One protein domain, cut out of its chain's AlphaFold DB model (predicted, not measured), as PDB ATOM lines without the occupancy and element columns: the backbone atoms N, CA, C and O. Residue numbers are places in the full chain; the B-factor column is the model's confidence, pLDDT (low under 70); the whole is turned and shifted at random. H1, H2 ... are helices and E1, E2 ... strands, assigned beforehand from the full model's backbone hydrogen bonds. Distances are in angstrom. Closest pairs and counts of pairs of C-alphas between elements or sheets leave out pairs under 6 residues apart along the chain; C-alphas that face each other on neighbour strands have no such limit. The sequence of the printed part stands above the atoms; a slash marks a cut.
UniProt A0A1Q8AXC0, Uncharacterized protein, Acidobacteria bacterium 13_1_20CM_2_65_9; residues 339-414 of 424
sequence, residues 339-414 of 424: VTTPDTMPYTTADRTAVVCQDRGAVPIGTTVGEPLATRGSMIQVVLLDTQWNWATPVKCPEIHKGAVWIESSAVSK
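What this domain is: This is residues 339 to 414 of the 424 residues of an uncharacterized protein of Acidobacteria bacterium 13_1_20CM_2_65_9 (UniProt A0A1Q8AXC0). The domain has little regular structure: a small sheet of E1, E2 and E3 lies toward one end, and long loops form much of the rest. The short helix H1 and the loop round Pro 394 lie toward the other end. The 76 printed residues hold E1, E2, H1 and E3 in chain order, a mixed class with 16 residues in named elements. The sheet's order is E1, E2, E3, antiparallel; the whole is compact, radius of gyration of the C-alphas 11.1 A, spanning 35 by 27 by 20 A.

Where its parts are: E2 is residues 379 to 382, 9.6 A; E1 is 374 to 376, beginning at C-alpha (269.020, 255.378, 238.942). E3 is 405 to 408, 10.3 A, ending at C-alpha (271.153, 266.994, 236.720). H1 is 398 to 402.

How they stand to each other: E1 and E2 form a hairpin; N 376 and O 379 are 2.9 A apart. In antiparallel E2 and E3, N 382 and O 405 are 2.8 A apart. H1 is not on the sheet and is apart from E1; its O i to N i+4 pair is within hydrogen-bond range.

The domain as a whole: The C-alphas farthest apart, Gly 377 and Pro 394, are 34.7 A apart. The E2 to H1 link is long. The printed part has no cut; no printed residue is under 70 in pLDDT.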
ATOM      1  N   VAL A 339     281.324 266.590 236.875       97.12
ATOM      2  CA  VAL A 339     280.535 267.825 236.855       97.12
ATOM      3  C   VAL A 339     281.276 268.885 236.037       97.12
ATOM      4  O   VAL A 339     282.453 269.149 236.271       97.12
ATOM      5  N   THR A 340     280.589 269.484 235.065       96.44
ATOM      6  CA  THR A 340     281.128 270.528 234.169       96.44
ATOM      7  C   THR A 340     280.298 271.807 234.161       96.44
ATOM      8  O   THR A 340     280.767 272.835 233.686       96.44
ATOM      9  N   THR A 341     279.079 271.766 234.706       96.38
ATOM     10  CA  THR A 341     278.206 272.940 234.805       96.38
ATOM     11  C   THR A 341     278.420 273.650 236.148       96.38
ATOM     12  O   THR A 341     278.317 272.991 237.189       96.38
ATOM     13  N   PRO A 342     278.712 274.968 236.154       94.44
ATOM     14  CA  PRO A 342     278.772 275.768 237.377       94.44
ATOM     15  C   PRO A 342     277.486 275.668 238.206       94.44
ATOM     16  O   PRO A 342     276.423 275.364 237.671       94.44
ATOM     17  N   ASP A 343     277.586 275.926 239.509       94.50
ATOM     18  CA  ASP A 343     276.441 276.007 240.432       94.50
ATOM     19  C   ASP A 343     275.567 274.737 240.520       94.50
ATOM     20  O   ASP A 343     274.445 274.762 241.028       94.50
ATOM     21  N   THR A 344     276.083 273.592 240.060       95.88
ATOM     22  CA  THR A 344     275.396 272.300 240.166       95.88
ATOM     23  C   THR A 344     275.244 271.908 241.633       95.88
ATOM     24  O   THR A 344     276.238 271.684 242.322       95.88
ATOM     25  N   MET A 345     274.006 271.755 242.108       95.62
ATOM     26  CA  MET A 345     273.724 271.316 243.479       95.62
ATOM     27  C   MET A 345     273.413 269.812 243.538       95.62
ATOM     28  O   MET A 345     272.683 269.306 242.680       95.62
ATOM     29  N   PRO A 346     273.923 269.081 244.547       96.06
ATOM     30  CA  PRO A 346     273.507 267.714 244.828       96.06
ATOM     31  C   PRO A 346     272.217 267.702 245.658       96.06
ATOM     32  O   PRO A 346     272.043 268.524 246.552       96.06
ATOM     33  N   TYR A 347     271.321 266.749 245.400       96.88
ATOM     34  CA  TYR A 347     270.027 266.624 246.081       96.88
ATOM     35  C   TYR A 347     269.838 265.247 246.719       96.88
ATOM     36  O   TYR A 347     270.385 264.244 246.257       96.88
ATOM     37  N   THR A 348     269.023 265.176 247.771       95.12
ATOM     38  CA  THR A 348     268.673 263.904 248.428       95.12
ATOM     39  C   THR A 348     267.723 263.058 247.575       95.12
ATOM     40  O   THR A 348     267.741 261.828 247.652       95.12
ATOM     41  N   THR A 349     266.921 263.700 246.724       95.25
ATOM     42  CA  THR A 349     265.880 263.086 245.890       95.25
ATOM     43  C   THR A 349     265.820 263.722 244.497       95.25
ATOM     44  O   THR A 349     266.250 264.855 244.276       95.25
ATOM     45  N   ALA A 350     265.237 263.001 243.533       96.38
ATOM     46  CA  ALA A 350     265.125 263.452 242.143       96.38
ATOM     47  C   ALA A 350     264.187 264.657 241.928       96.38
ATOM     48  O   ALA A 350     264.275 265.334 240.912       96.38
ATOM     49  N   ASP A 351     263.273 264.931 242.855       95.44
ATOM     50  CA  ASP A 351     262.362 266.083 242.795       95.44
ATOM     51  C   ASP A 351     262.983 267.374 243.358       95.44
ATOM     52  O   ASP A 351     262.316 268.404 243.396       95.44
ATOM     53  N   ARG A 352     264.269 267.334 243.750       94.62
ATOM     54  CA  ARG A 352     265.060 268.483 244.228       94.62
ATOM     55  C   ARG A 352     264.511 269.128 245.500       94.62
ATOM     56  O   ARG A 352     264.714 270.316 245.734       94.62
ATOM     57  N   THR A 353     263.837 268.346 246.339       89.88
ATOM     58  CA  THR A 353     263.200 268.858 247.562       89.88
ATOM     59  C   THR A 353     264.193 269.277 248.642       89.88
ATOM     60  O   THR A 353     263.889 270.192 249.405       89.88
ATOM     61  N   ALA A 354     265.379 268.663 248.704       92.88
ATOM     62  CA  ALA A 354     266.434 269.067 249.630       92.88
ATOM     63  C   ALA A 354     267.828 268.954 249.006       92.88
ATOM     64  O   ALA A 354     268.189 267.931 248.419       92.88
ATOM     65  N   VAL A 355     268.613 270.018 249.168       95.38
ATOM     66  CA  VAL A 355     270.015 270.093 248.751       95.38
ATOM     67  C   VAL A 355     270.891 269.390 249.786       95.38
ATOM     68  O   VAL A 355     270.789 269.648 250.984       95.38
ATOM     69  N   VAL A 356     271.783 268.520 249.323       93.25
ATOM     70  CA  VAL A 356     272.810 267.895 250.158       93.25
ATOM     71  C   VAL A 356     273.887 268.929 250.459       93.25
ATOM     72  O   VAL A 356     274.427 269.547 249.547       93.25
ATOM     73  N   CYS A 357     274.204 269.109 251.743       87.62
ATOM     74  CA  CYS A 357     275.227 270.050 252.204       87.62
ATOM     75  C   CYS A 357     275.013 271.486 251.710       87.62
ATOM     76  O   CYS A 357     275.948 272.147 251.270       87.62
ATOM     77  N   GLN A 358     273.771 271.966 251.839       88.19
ATOM     78  CA  GLN A 358     273.309 273.285 251.397       88.19
ATOM     79  C   GLN A 358     274.265 274.436 251.754       88.19
ATOM     80  O   GLN A 358     274.569 275.261 250.896       88.19
ATOM     81  N   ASP A 359     274.803 274.455 252.975       86.19
ATOM     82  CA  ASP A 359     275.689 275.529 253.451       86.19
ATOM     83  C   ASP A 359     277.154 275.383 252.992       86.19
ATOM     84  O   ASP A 359     278.025 276.142 253.416       86.19
ATOM     85  N   ARG A 360     277.463 274.369 252.172       84.56
ATOM     86  CA  ARG A 360     278.830 273.999 251.760       84.56
ATOM     87  C   ARG A 360     279.109 274.230 250.271       84.56
ATOM     88  O   ARG A 360     280.169 273.839 249.788       84.56
ATOM     89  N   GLY A 361     278.181 274.874 249.563       87.19
ATOM     90  CA  GLY A 361     278.336 275.265 248.162       87.19
ATOM     91  C   GLY A 361     278.044 274.157 247.146       87.19
ATOM     92  O   GLY A 361     277.706 273.025 247.493       87.19
ATOM     93  N   ALA A 362     278.152 274.527 245.871       93.25
ATOM     94  CA  ALA A 362     277.907 273.654 244.728       93.25
ATOM     95  C   ALA A 362     278.979 272.569 244.562       93.25
ATOM     96  O   ALA A 362     280.083 272.670 245.099       93.25
ATOM     97  N   VAL A 363     278.660 271.544 243.769       94.19
ATOM     98  CA  VAL A 363     279.637 270.542 243.339       94.19
ATOM     99  C   VAL A 363     280.693 271.218 242.453       94.19
ATOM    100  O   VAL A 363     280.330 271.770 241.410       94.19
ATOM    101  N   PRO A 364     281.993 271.168 242.802       92.62
ATOM    102  CA  PRO A 364     283.031 271.787 241.985       92.62
ATOM    103  C   PRO A 364     283.120 271.177 240.587       92.62
ATOM    104  O   PRO A 364     282.981 269.960 240.408       92.62
ATOM    105  N   ILE A 365     283.458 272.008 239.601       93.69
ATOM    106  CA  ILE A 365     283.807 271.535 238.259       93.69
ATOM    107  C   ILE A 365     284.997 270.569 238.350       93.69
ATOM    108  O   ILE A 365     285.945 270.788 239.102       93.69
ATOM    109  N   GLY A 366     284.931 269.473 237.597       94.12
ATOM    110  CA  GLY A 366     285.932 268.407 237.617       94.12
ATOM    111  C   GLY A 366     285.698 267.333 238.684       94.12
ATOM    112  O   GLY A 366     286.399 266.321 238.679       94.12
ATOM    113  N   THR A 367     284.697 267.485 239.562       95.38
ATOM    114  CA  THR A 367     284.304 266.427 240.510       95.38
ATOM    115  C   THR A 367     283.847 265.189 239.752       95.38
ATOM    116  O   THR A 367     282.935 265.265 238.930       95.38
ATOM    117  N   THR A 368     284.477 264.043 240.019       96.38
ATOM    118  CA  THR A 368     284.207 262.804 239.283       96.38
ATOM    119  C   THR A 368     282.883 262.185 239.701       96.38
ATOM    120  O   THR A 368     282.557 262.105 240.885       96.38
ATOM    121  N   VAL A 369     282.135 261.725 238.703       96.62
ATOM    122  CA  VAL A 369     280.798 261.156 238.837       96.62
ATOM    123  C   VAL A 369     280.867 259.658 238.538       96.62
ATOM    124  O   VAL A 369     281.447 259.237 237.534       96.62
ATOM    125  N   GLY A 370     280.316 258.850 239.445       95.31
ATOM    126  CA  GLY A 370     280.176 257.405 239.270       95.31
ATOM    127  C   GLY A 370     279.116 257.049 238.225       95.31
ATOM    128  O   GLY A 370     278.388 257.910 237.733       95.31
ATOM    129  N   GLU A 371     279.005 255.763 237.896       93.62
ATOM    130  CA  GLU A 371     277.938 255.300 237.004       93.62
ATOM    131  C   GLU A 371     276.550 255.592 237.615       93.62
ATOM    132  O   GLU A 371     276.378 255.435 238.831       93.62
ATOM    133  N   PRO A 372     275.550 256.011 236.812       96.12
ATOM    134  CA  PRO A 372     274.200 256.246 237.310       96.12
ATOM    135  C   PRO A 372     273.592 254.994 237.954       96.12
ATOM    136  O   PRO A 372     273.451 253.953 237.318       96.12
ATOM    137  N   LEU A 373     273.182 255.120 239.215       96.50
ATOM    138  CA  LEU A 373     272.486 254.079 239.977       96.50
ATOM    139  C   LEU A 373     270.984 254.050 239.666       96.50
ATOM    140  O   LEU A 373     270.344 253.004 239.745       96.50
ATOM    141  N   ALA A 374     270.415 255.210 239.331       97.62
ATOM    142  CA  ALA A 374     269.020 255.378 238.942       97.62
ATOM    143  C   ALA A 374     268.842 256.651 238.101       97.62
ATOM    144  O   ALA A 374     269.648 257.580 238.174       97.62
ATOM    145  N   THR A 375     267.751 256.725 237.338       98.00
ATOM    146  CA  THR A 375     267.380 257.904 236.540       98.00
ATOM    147  C   THR A 375     265.902 258.219 236.733       98.00
ATOM    148  O   THR A 375     265.067 257.315 236.744       98.00
ATOM    149  N   ARG A 376     265.569 259.502 236.900       97.88
ATOM    150  CA  ARG A 376     264.192 260.001 237.014       97.88
ATOM    151  C   ARG A 376     264.091 261.359 236.327       97.88
ATOM    152  O   ARG A 376     264.609 262.351 236.833       97.88
ATOM    153  N   GLY A 377     263.420 261.403 235.177       96.38
ATOM    154  CA  GLY A 377     263.399 262.608 234.347       96.38
ATOM    155  C   GLY A 377     264.818 263.003 233.925       96.38
ATOM    156  O   GLY A 377     265.564 262.160 233.436       96.38
ATOM    157  N   SER A 378     265.196 264.262 234.151       96.81
ATOM    158  CA  SER A 378     266.543 264.777 233.865       96.81
ATOM    159  C   SER A 378     267.586 264.439 234.937       96.81
ATOM    160  O   SER A 378     268.772 264.697 234.729       96.81
ATOM    161  N   MET A 379     267.175 263.860 236.069       98.31
ATOM    162  CA  MET A 379     268.047 263.624 237.216       98.31
ATOM    163  C   MET A 379     268.631 262.213 237.200       98.31
ATOM    164  O   MET A 379     267.927 261.234 236.928       98.31
ATOM    165  N   ILE A 380     269.901 262.104 237.580       98.38
ATOM    166  CA  ILE A 380     270.608 260.839 237.800       98.38
ATOM    167  C   ILE A 380     271.041 260.732 239.258       98.38
ATOM    168  O   ILE A 380     271.494 261.709 239.850       98.38
ATOM    169  N   GLN A 381     270.902 259.540 239.831       98.00
ATOM    170  CA  GLN A 381     271.446 259.216 241.143       98.00
ATOM    171  C   GLN A 381     272.855 258.659 240.973       98.00
ATOM    172  O   GLN A 381     273.038 257.686 240.247       98.00
ATOM    173  N   VAL A 382     273.842 259.251 241.635       97.19
ATOM    174  CA  VAL A 382     275.264 258.946 241.441       97.19
ATOM    175  C   VAL A 382     276.016 258.991 242.765       97.19
ATOM    176  O   VAL A 382     275.614 259.686 243.698       97.19
ATOM    177  N   VAL A 383     277.141 258.284 242.839       96.25
ATOM    178  CA  VAL A 383     278.155 258.529 243.874       96.25
ATOM    179  C   VAL A 383     279.139 259.561 243.331       96.25
ATOM    180  O   VAL A 383     279.596 259.438 242.193       96.25
ATOM    181  N   LEU A 384     279.455 260.582 244.125       95.19
ATOM    182  CA  LEU A 384     280.470 261.578 243.785       95.19
ATOM    183  C   LEU A 384     281.803 261.207 244.435       95.19
ATOM    184  O   LEU A 384     281.840 260.742 245.573       95.19
ATOM    185  N   LEU A 385     282.894 261.444 243.714       93.69
ATOM    186  CA  LEU A 385     284.246 261.383 244.259       93.69
ATOM    187  C   LEU A 385     284.737 262.818 244.449       93.69
ATOM    188  O   LEU A 385     284.985 263.505 243.451       93.69
ATOM    189  N   ASP A 386     284.879 263.267 245.702       88.56
ATOM    190  CA  ASP A 386     285.329 264.625 246.061       88.56
ATOM    191  C   ASP A 386     286.831 264.813 245.788       88.56
ATOM    192  O   ASP A 386     287.664 265.031 246.660       88.56
ATOM    193  N   THR A 387     287.200 264.697 244.518       88.62
ATOM    194  CA  THR A 387     288.572 264.845 244.014       88.62
ATOM    195  C   THR A 387     289.104 266.259 244.191       88.62
ATOM    196  O   THR A 387     290.317 266.444 244.232       88.62
ATOM    197  N   GLN A 388     288.208 267.243 244.326       87.94
ATOM    198  CA  GLN A 388     288.545 268.652 244.504       87.94
ATOM    199  C   GLN A 388     288.626 269.066 245.982       87.94
ATOM    200  O   GLN A 388     289.012 270.199 246.257       87.94
ATOM    201  N   TRP A 389     288.324 268.144 246.907       84.00
ATOM    202  CA  TRP A 389     288.421 268.307 248.363       84.00
ATOM    203  C   TRP A 389     287.559 269.453 248.905       84.00
ATOM    204  O   TRP A 389     287.864 270.039 249.944       84.00
ATOM    205  N   ASN A 390     286.468 269.772 248.211       84.19
ATOM    206  CA  ASN A 390     285.588 270.869 248.600       84.19
ATOM    207  C   ASN A 390     284.831 270.561 249.895       84.19
ATOM    208  O   ASN A 390     284.493 271.465 250.658       84.19
ATOM    209  N   TRP A 391     284.602 269.280 250.172       84.19
ATOM    210  CA  TRP A 391     283.903 268.811 251.357       84.19
ATOM    211  C   TRP A 391     284.759 267.936 252.271       84.19
ATOM    212  O   TRP A 391     284.231 267.274 253.170       84.19
ATOM    213  N   ALA A 392     286.079 267.999 252.108       79.44
ATOM    214  CA  ALA A 392     287.031 267.483 253.078       79.44
ATOM    215  C   ALA A 392     287.158 268.430 254.290       79.44
ATOM    216  O   ALA A 392     286.637 269.551 254.311       79.44
ATOM    217  N   THR A 393     287.826 267.975 255.353       73.81
ATOM    218  CA  THR A 393     288.151 268.817 256.522       73.81
ATOM    219  C   THR A 393     288.826 270.123 256.067       73.81
ATOM    220  O   THR A 393     289.785 270.043 255.302       73.81
ATOM    221  N   PRO A 394     288.390 271.312 256.542       74.50
ATOM    222  CA  PRO A 394     287.454 271.557 257.651       74.50
ATOM    223  C   PRO A 394     285.971 271.703 257.262       74.50
ATOM    224  O   PRO A 394     285.134 271.830 258.155       74.50
ATOM    225  N   VAL A 395     285.627 271.696 255.972       78.81
ATOM    226  CA  VAL A 395     284.264 271.971 255.485       78.81
ATOM    227  C   VAL A 395     283.309 270.810 255.793       78.81
ATOM    228  O   VAL A 395     282.210 271.075 256.263       78.81
ATOM    229  N   LYS A 396     283.746 269.551 255.622       83.50
ATOM    230  CA  LYS A 396     283.025 268.286 255.914       83.50
ATOM    231  C   LYS A 396     281.575 268.193 255.388       83.50
ATOM    232  O   LYS A 396     280.661 268.797 255.944       83.50
ATOM    233  N   CYS A 397     281.340 267.302 254.421       88.06
ATOM    234  CA  CYS A 397     280.004 266.841 254.005       88.06
ATOM    235  C   CYS A 397     279.896 265.304 254.087       88.06
ATOM    236  O   CYS A 397     280.164 264.605 253.106       88.06
ATOM    237  N   PRO A 398     279.542 264.735 255.255       86.62
ATOM    238  CA  PRO A 398     279.483 263.283 255.433       86.62
ATOM    239  C   PRO A 398     278.518 262.572 254.477       86.62
ATOM    240  O   PRO A 398     278.739 261.412 254.143       86.62
ATOM    241  N   GLU A 399     277.446 263.237 254.055       88.75
ATOM    242  CA  GLU A 399     276.414 262.702 253.171       88.75
ATOM    243  C   GLU A 399     276.992 262.321 251.804       88.75
ATOM    244  O   GLU A 399     276.710 261.231 251.303       88.75
ATOM    245  N   ILE A 400     277.864 263.166 251.246       89.94
ATOM    246  CA  ILE A 400     278.548 262.915 249.968       89.94
ATOM    247  C   ILE A 400     279.513 261.725 250.095       89.94
ATOM    248  O   ILE A 400     279.615 260.902 249.185       89.94
ATOM    249  N   HIS A 401     280.173 261.577 251.246       90.00
ATOM    250  CA  HIS A 401     281.149 260.503 251.471       90.00
ATOM    251  C   HIS A 401     280.523 259.165 251.893       90.00
ATOM    252  O   HIS A 401     281.218 258.154 251.946       90.00
ATOM    253  N   LYS A 402     279.215 259.130 252.181       87.50
ATOM    254  CA  LYS A 402     278.516 257.925 252.666       87.50
ATOM    255  C   LYS A 402     277.417 257.421 251.738       87.50
ATOM    256  O   LYS A 402     277.020 256.264 251.860       87.50
ATOM    257  N   GLY A 403     276.896 258.259 250.847       89.62
ATOM    258  CA  GLY A 403     275.714 257.940 250.054       89.62
ATOM    259  C   GLY A 403     275.782 258.426 248.615       89.62
ATOM    260  O   GLY A 403     276.707 259.122 248.202       89.62
ATOM    261  N   ALA A 404     274.774 258.023 247.847       95.38
ATOM    262  CA  ALA A 404     274.533 258.555 246.518       95.38
ATOM    263  C   ALA A 404     273.642 259.800 246.596       95.38
ATOM    264  O   ALA A 404     272.767 259.897 247.459       95.38
ATOM    265  N   VAL A 405     273.828 260.716 245.653       96.31
ATOM    266  CA  VAL A 405     273.070 261.964 245.528       96.31
ATOM    267  C   VAL A 405     272.451 262.070 244.145       96.31
ATOM    268  O   VAL A 405     272.888 261.410 243.205       96.31
ATOM    269  N   TRP A 406     271.426 262.901 244.012       97.94
ATOM    270  CA  TRP A 406     270.809 263.219 242.731       97.94
ATOM    271  C   TRP A 406     271.397 264.509 242.162       97.94
ATOM    272  O   TRP A 406     271.444 265.517 242.860       97.94
ATOM    273  N   ILE A 407     271.809 264.488 240.895       97.94
ATOM    274  CA  ILE A 407     272.238 265.676 240.139       97.94
ATOM    275  C   ILE A 407     271.587 265.690 238.755       97.94
ATOM    276  O   ILE A 407     271.104 264.664 238.269       97.94
ATOM    277  N   GLU A 408     271.582 266.854 238.112       97.81
ATOM    278  CA  GLU A 408     271.153 266.994 236.720       97.81
ATOM    279  C   GLU A 408     272.097 266.233 235.789       97.81
ATOM    280  O   GLU A 408     273.306 266.450 235.802       97.81
ATOM    281  N   SER A 409     271.550 265.373 234.931       97.69
ATOM    282  CA  SER A 409     272.349 264.638 233.940       97.69
ATOM    283  C   SER A 409     273.065 265.563 232.954       97.69
ATOM    284  O   SER A 409     274.194 265.279 232.562       97.69
ATOM    285  N   SER A 410     272.456 266.701 232.606       97.12
ATOM    286  CA  SER A 410     273.057 267.715 231.733       97.12
ATOM    287  C   SER A 410     274.264 268.419 232.352       97.12
ATOM    288  O   SER A 410     275.028 269.043 231.623       97.12
ATOM    289  N   ALA A 411     274.459 268.322 233.672       97.31
ATOM    290  CA  ALA A 411     275.625 268.890 234.343       97.31
ATOM    291  C   ALA A 411     276.894 268.036 234.179       97.31
ATOM    292  O   ALA A 411     277.989 268.487 234.532       97.31
ATOM    293  N   VAL A 412     276.761 266.809 233.667       97.62
ATOM    294  CA  VAL A 412     277.819 265.798 233.647       97.62
ATOM    295  C   VAL A 412     278.354 265.585 232.234       97.62
ATOM    296  O   VAL A 412     277.598 265.347 231.298       97.62
ATOM    297  N   SER A 413     279.679 265.611 232.080       95.19
ATOM    298  CA  SER A 413     280.349 265.378 230.795       95.19
ATOM    299  C   SER A 413     281.684 264.651 230.968       95.19
ATOM    300  O   SER A 413     282.305 264.690 232.030       95.19
ATOM    301  N   LYS A 414     282.141 263.976 229.907       92.00
ATOM    302  CA  LYS A 414     283.508 263.427 229.802       92.00
ATOM    303  C   LYS A 414     284.495 264.427 229.192       92.00
ATOM    304  O   LYS A 414     285.703 264.172 229.175       92.00
TER     305      LYS A 414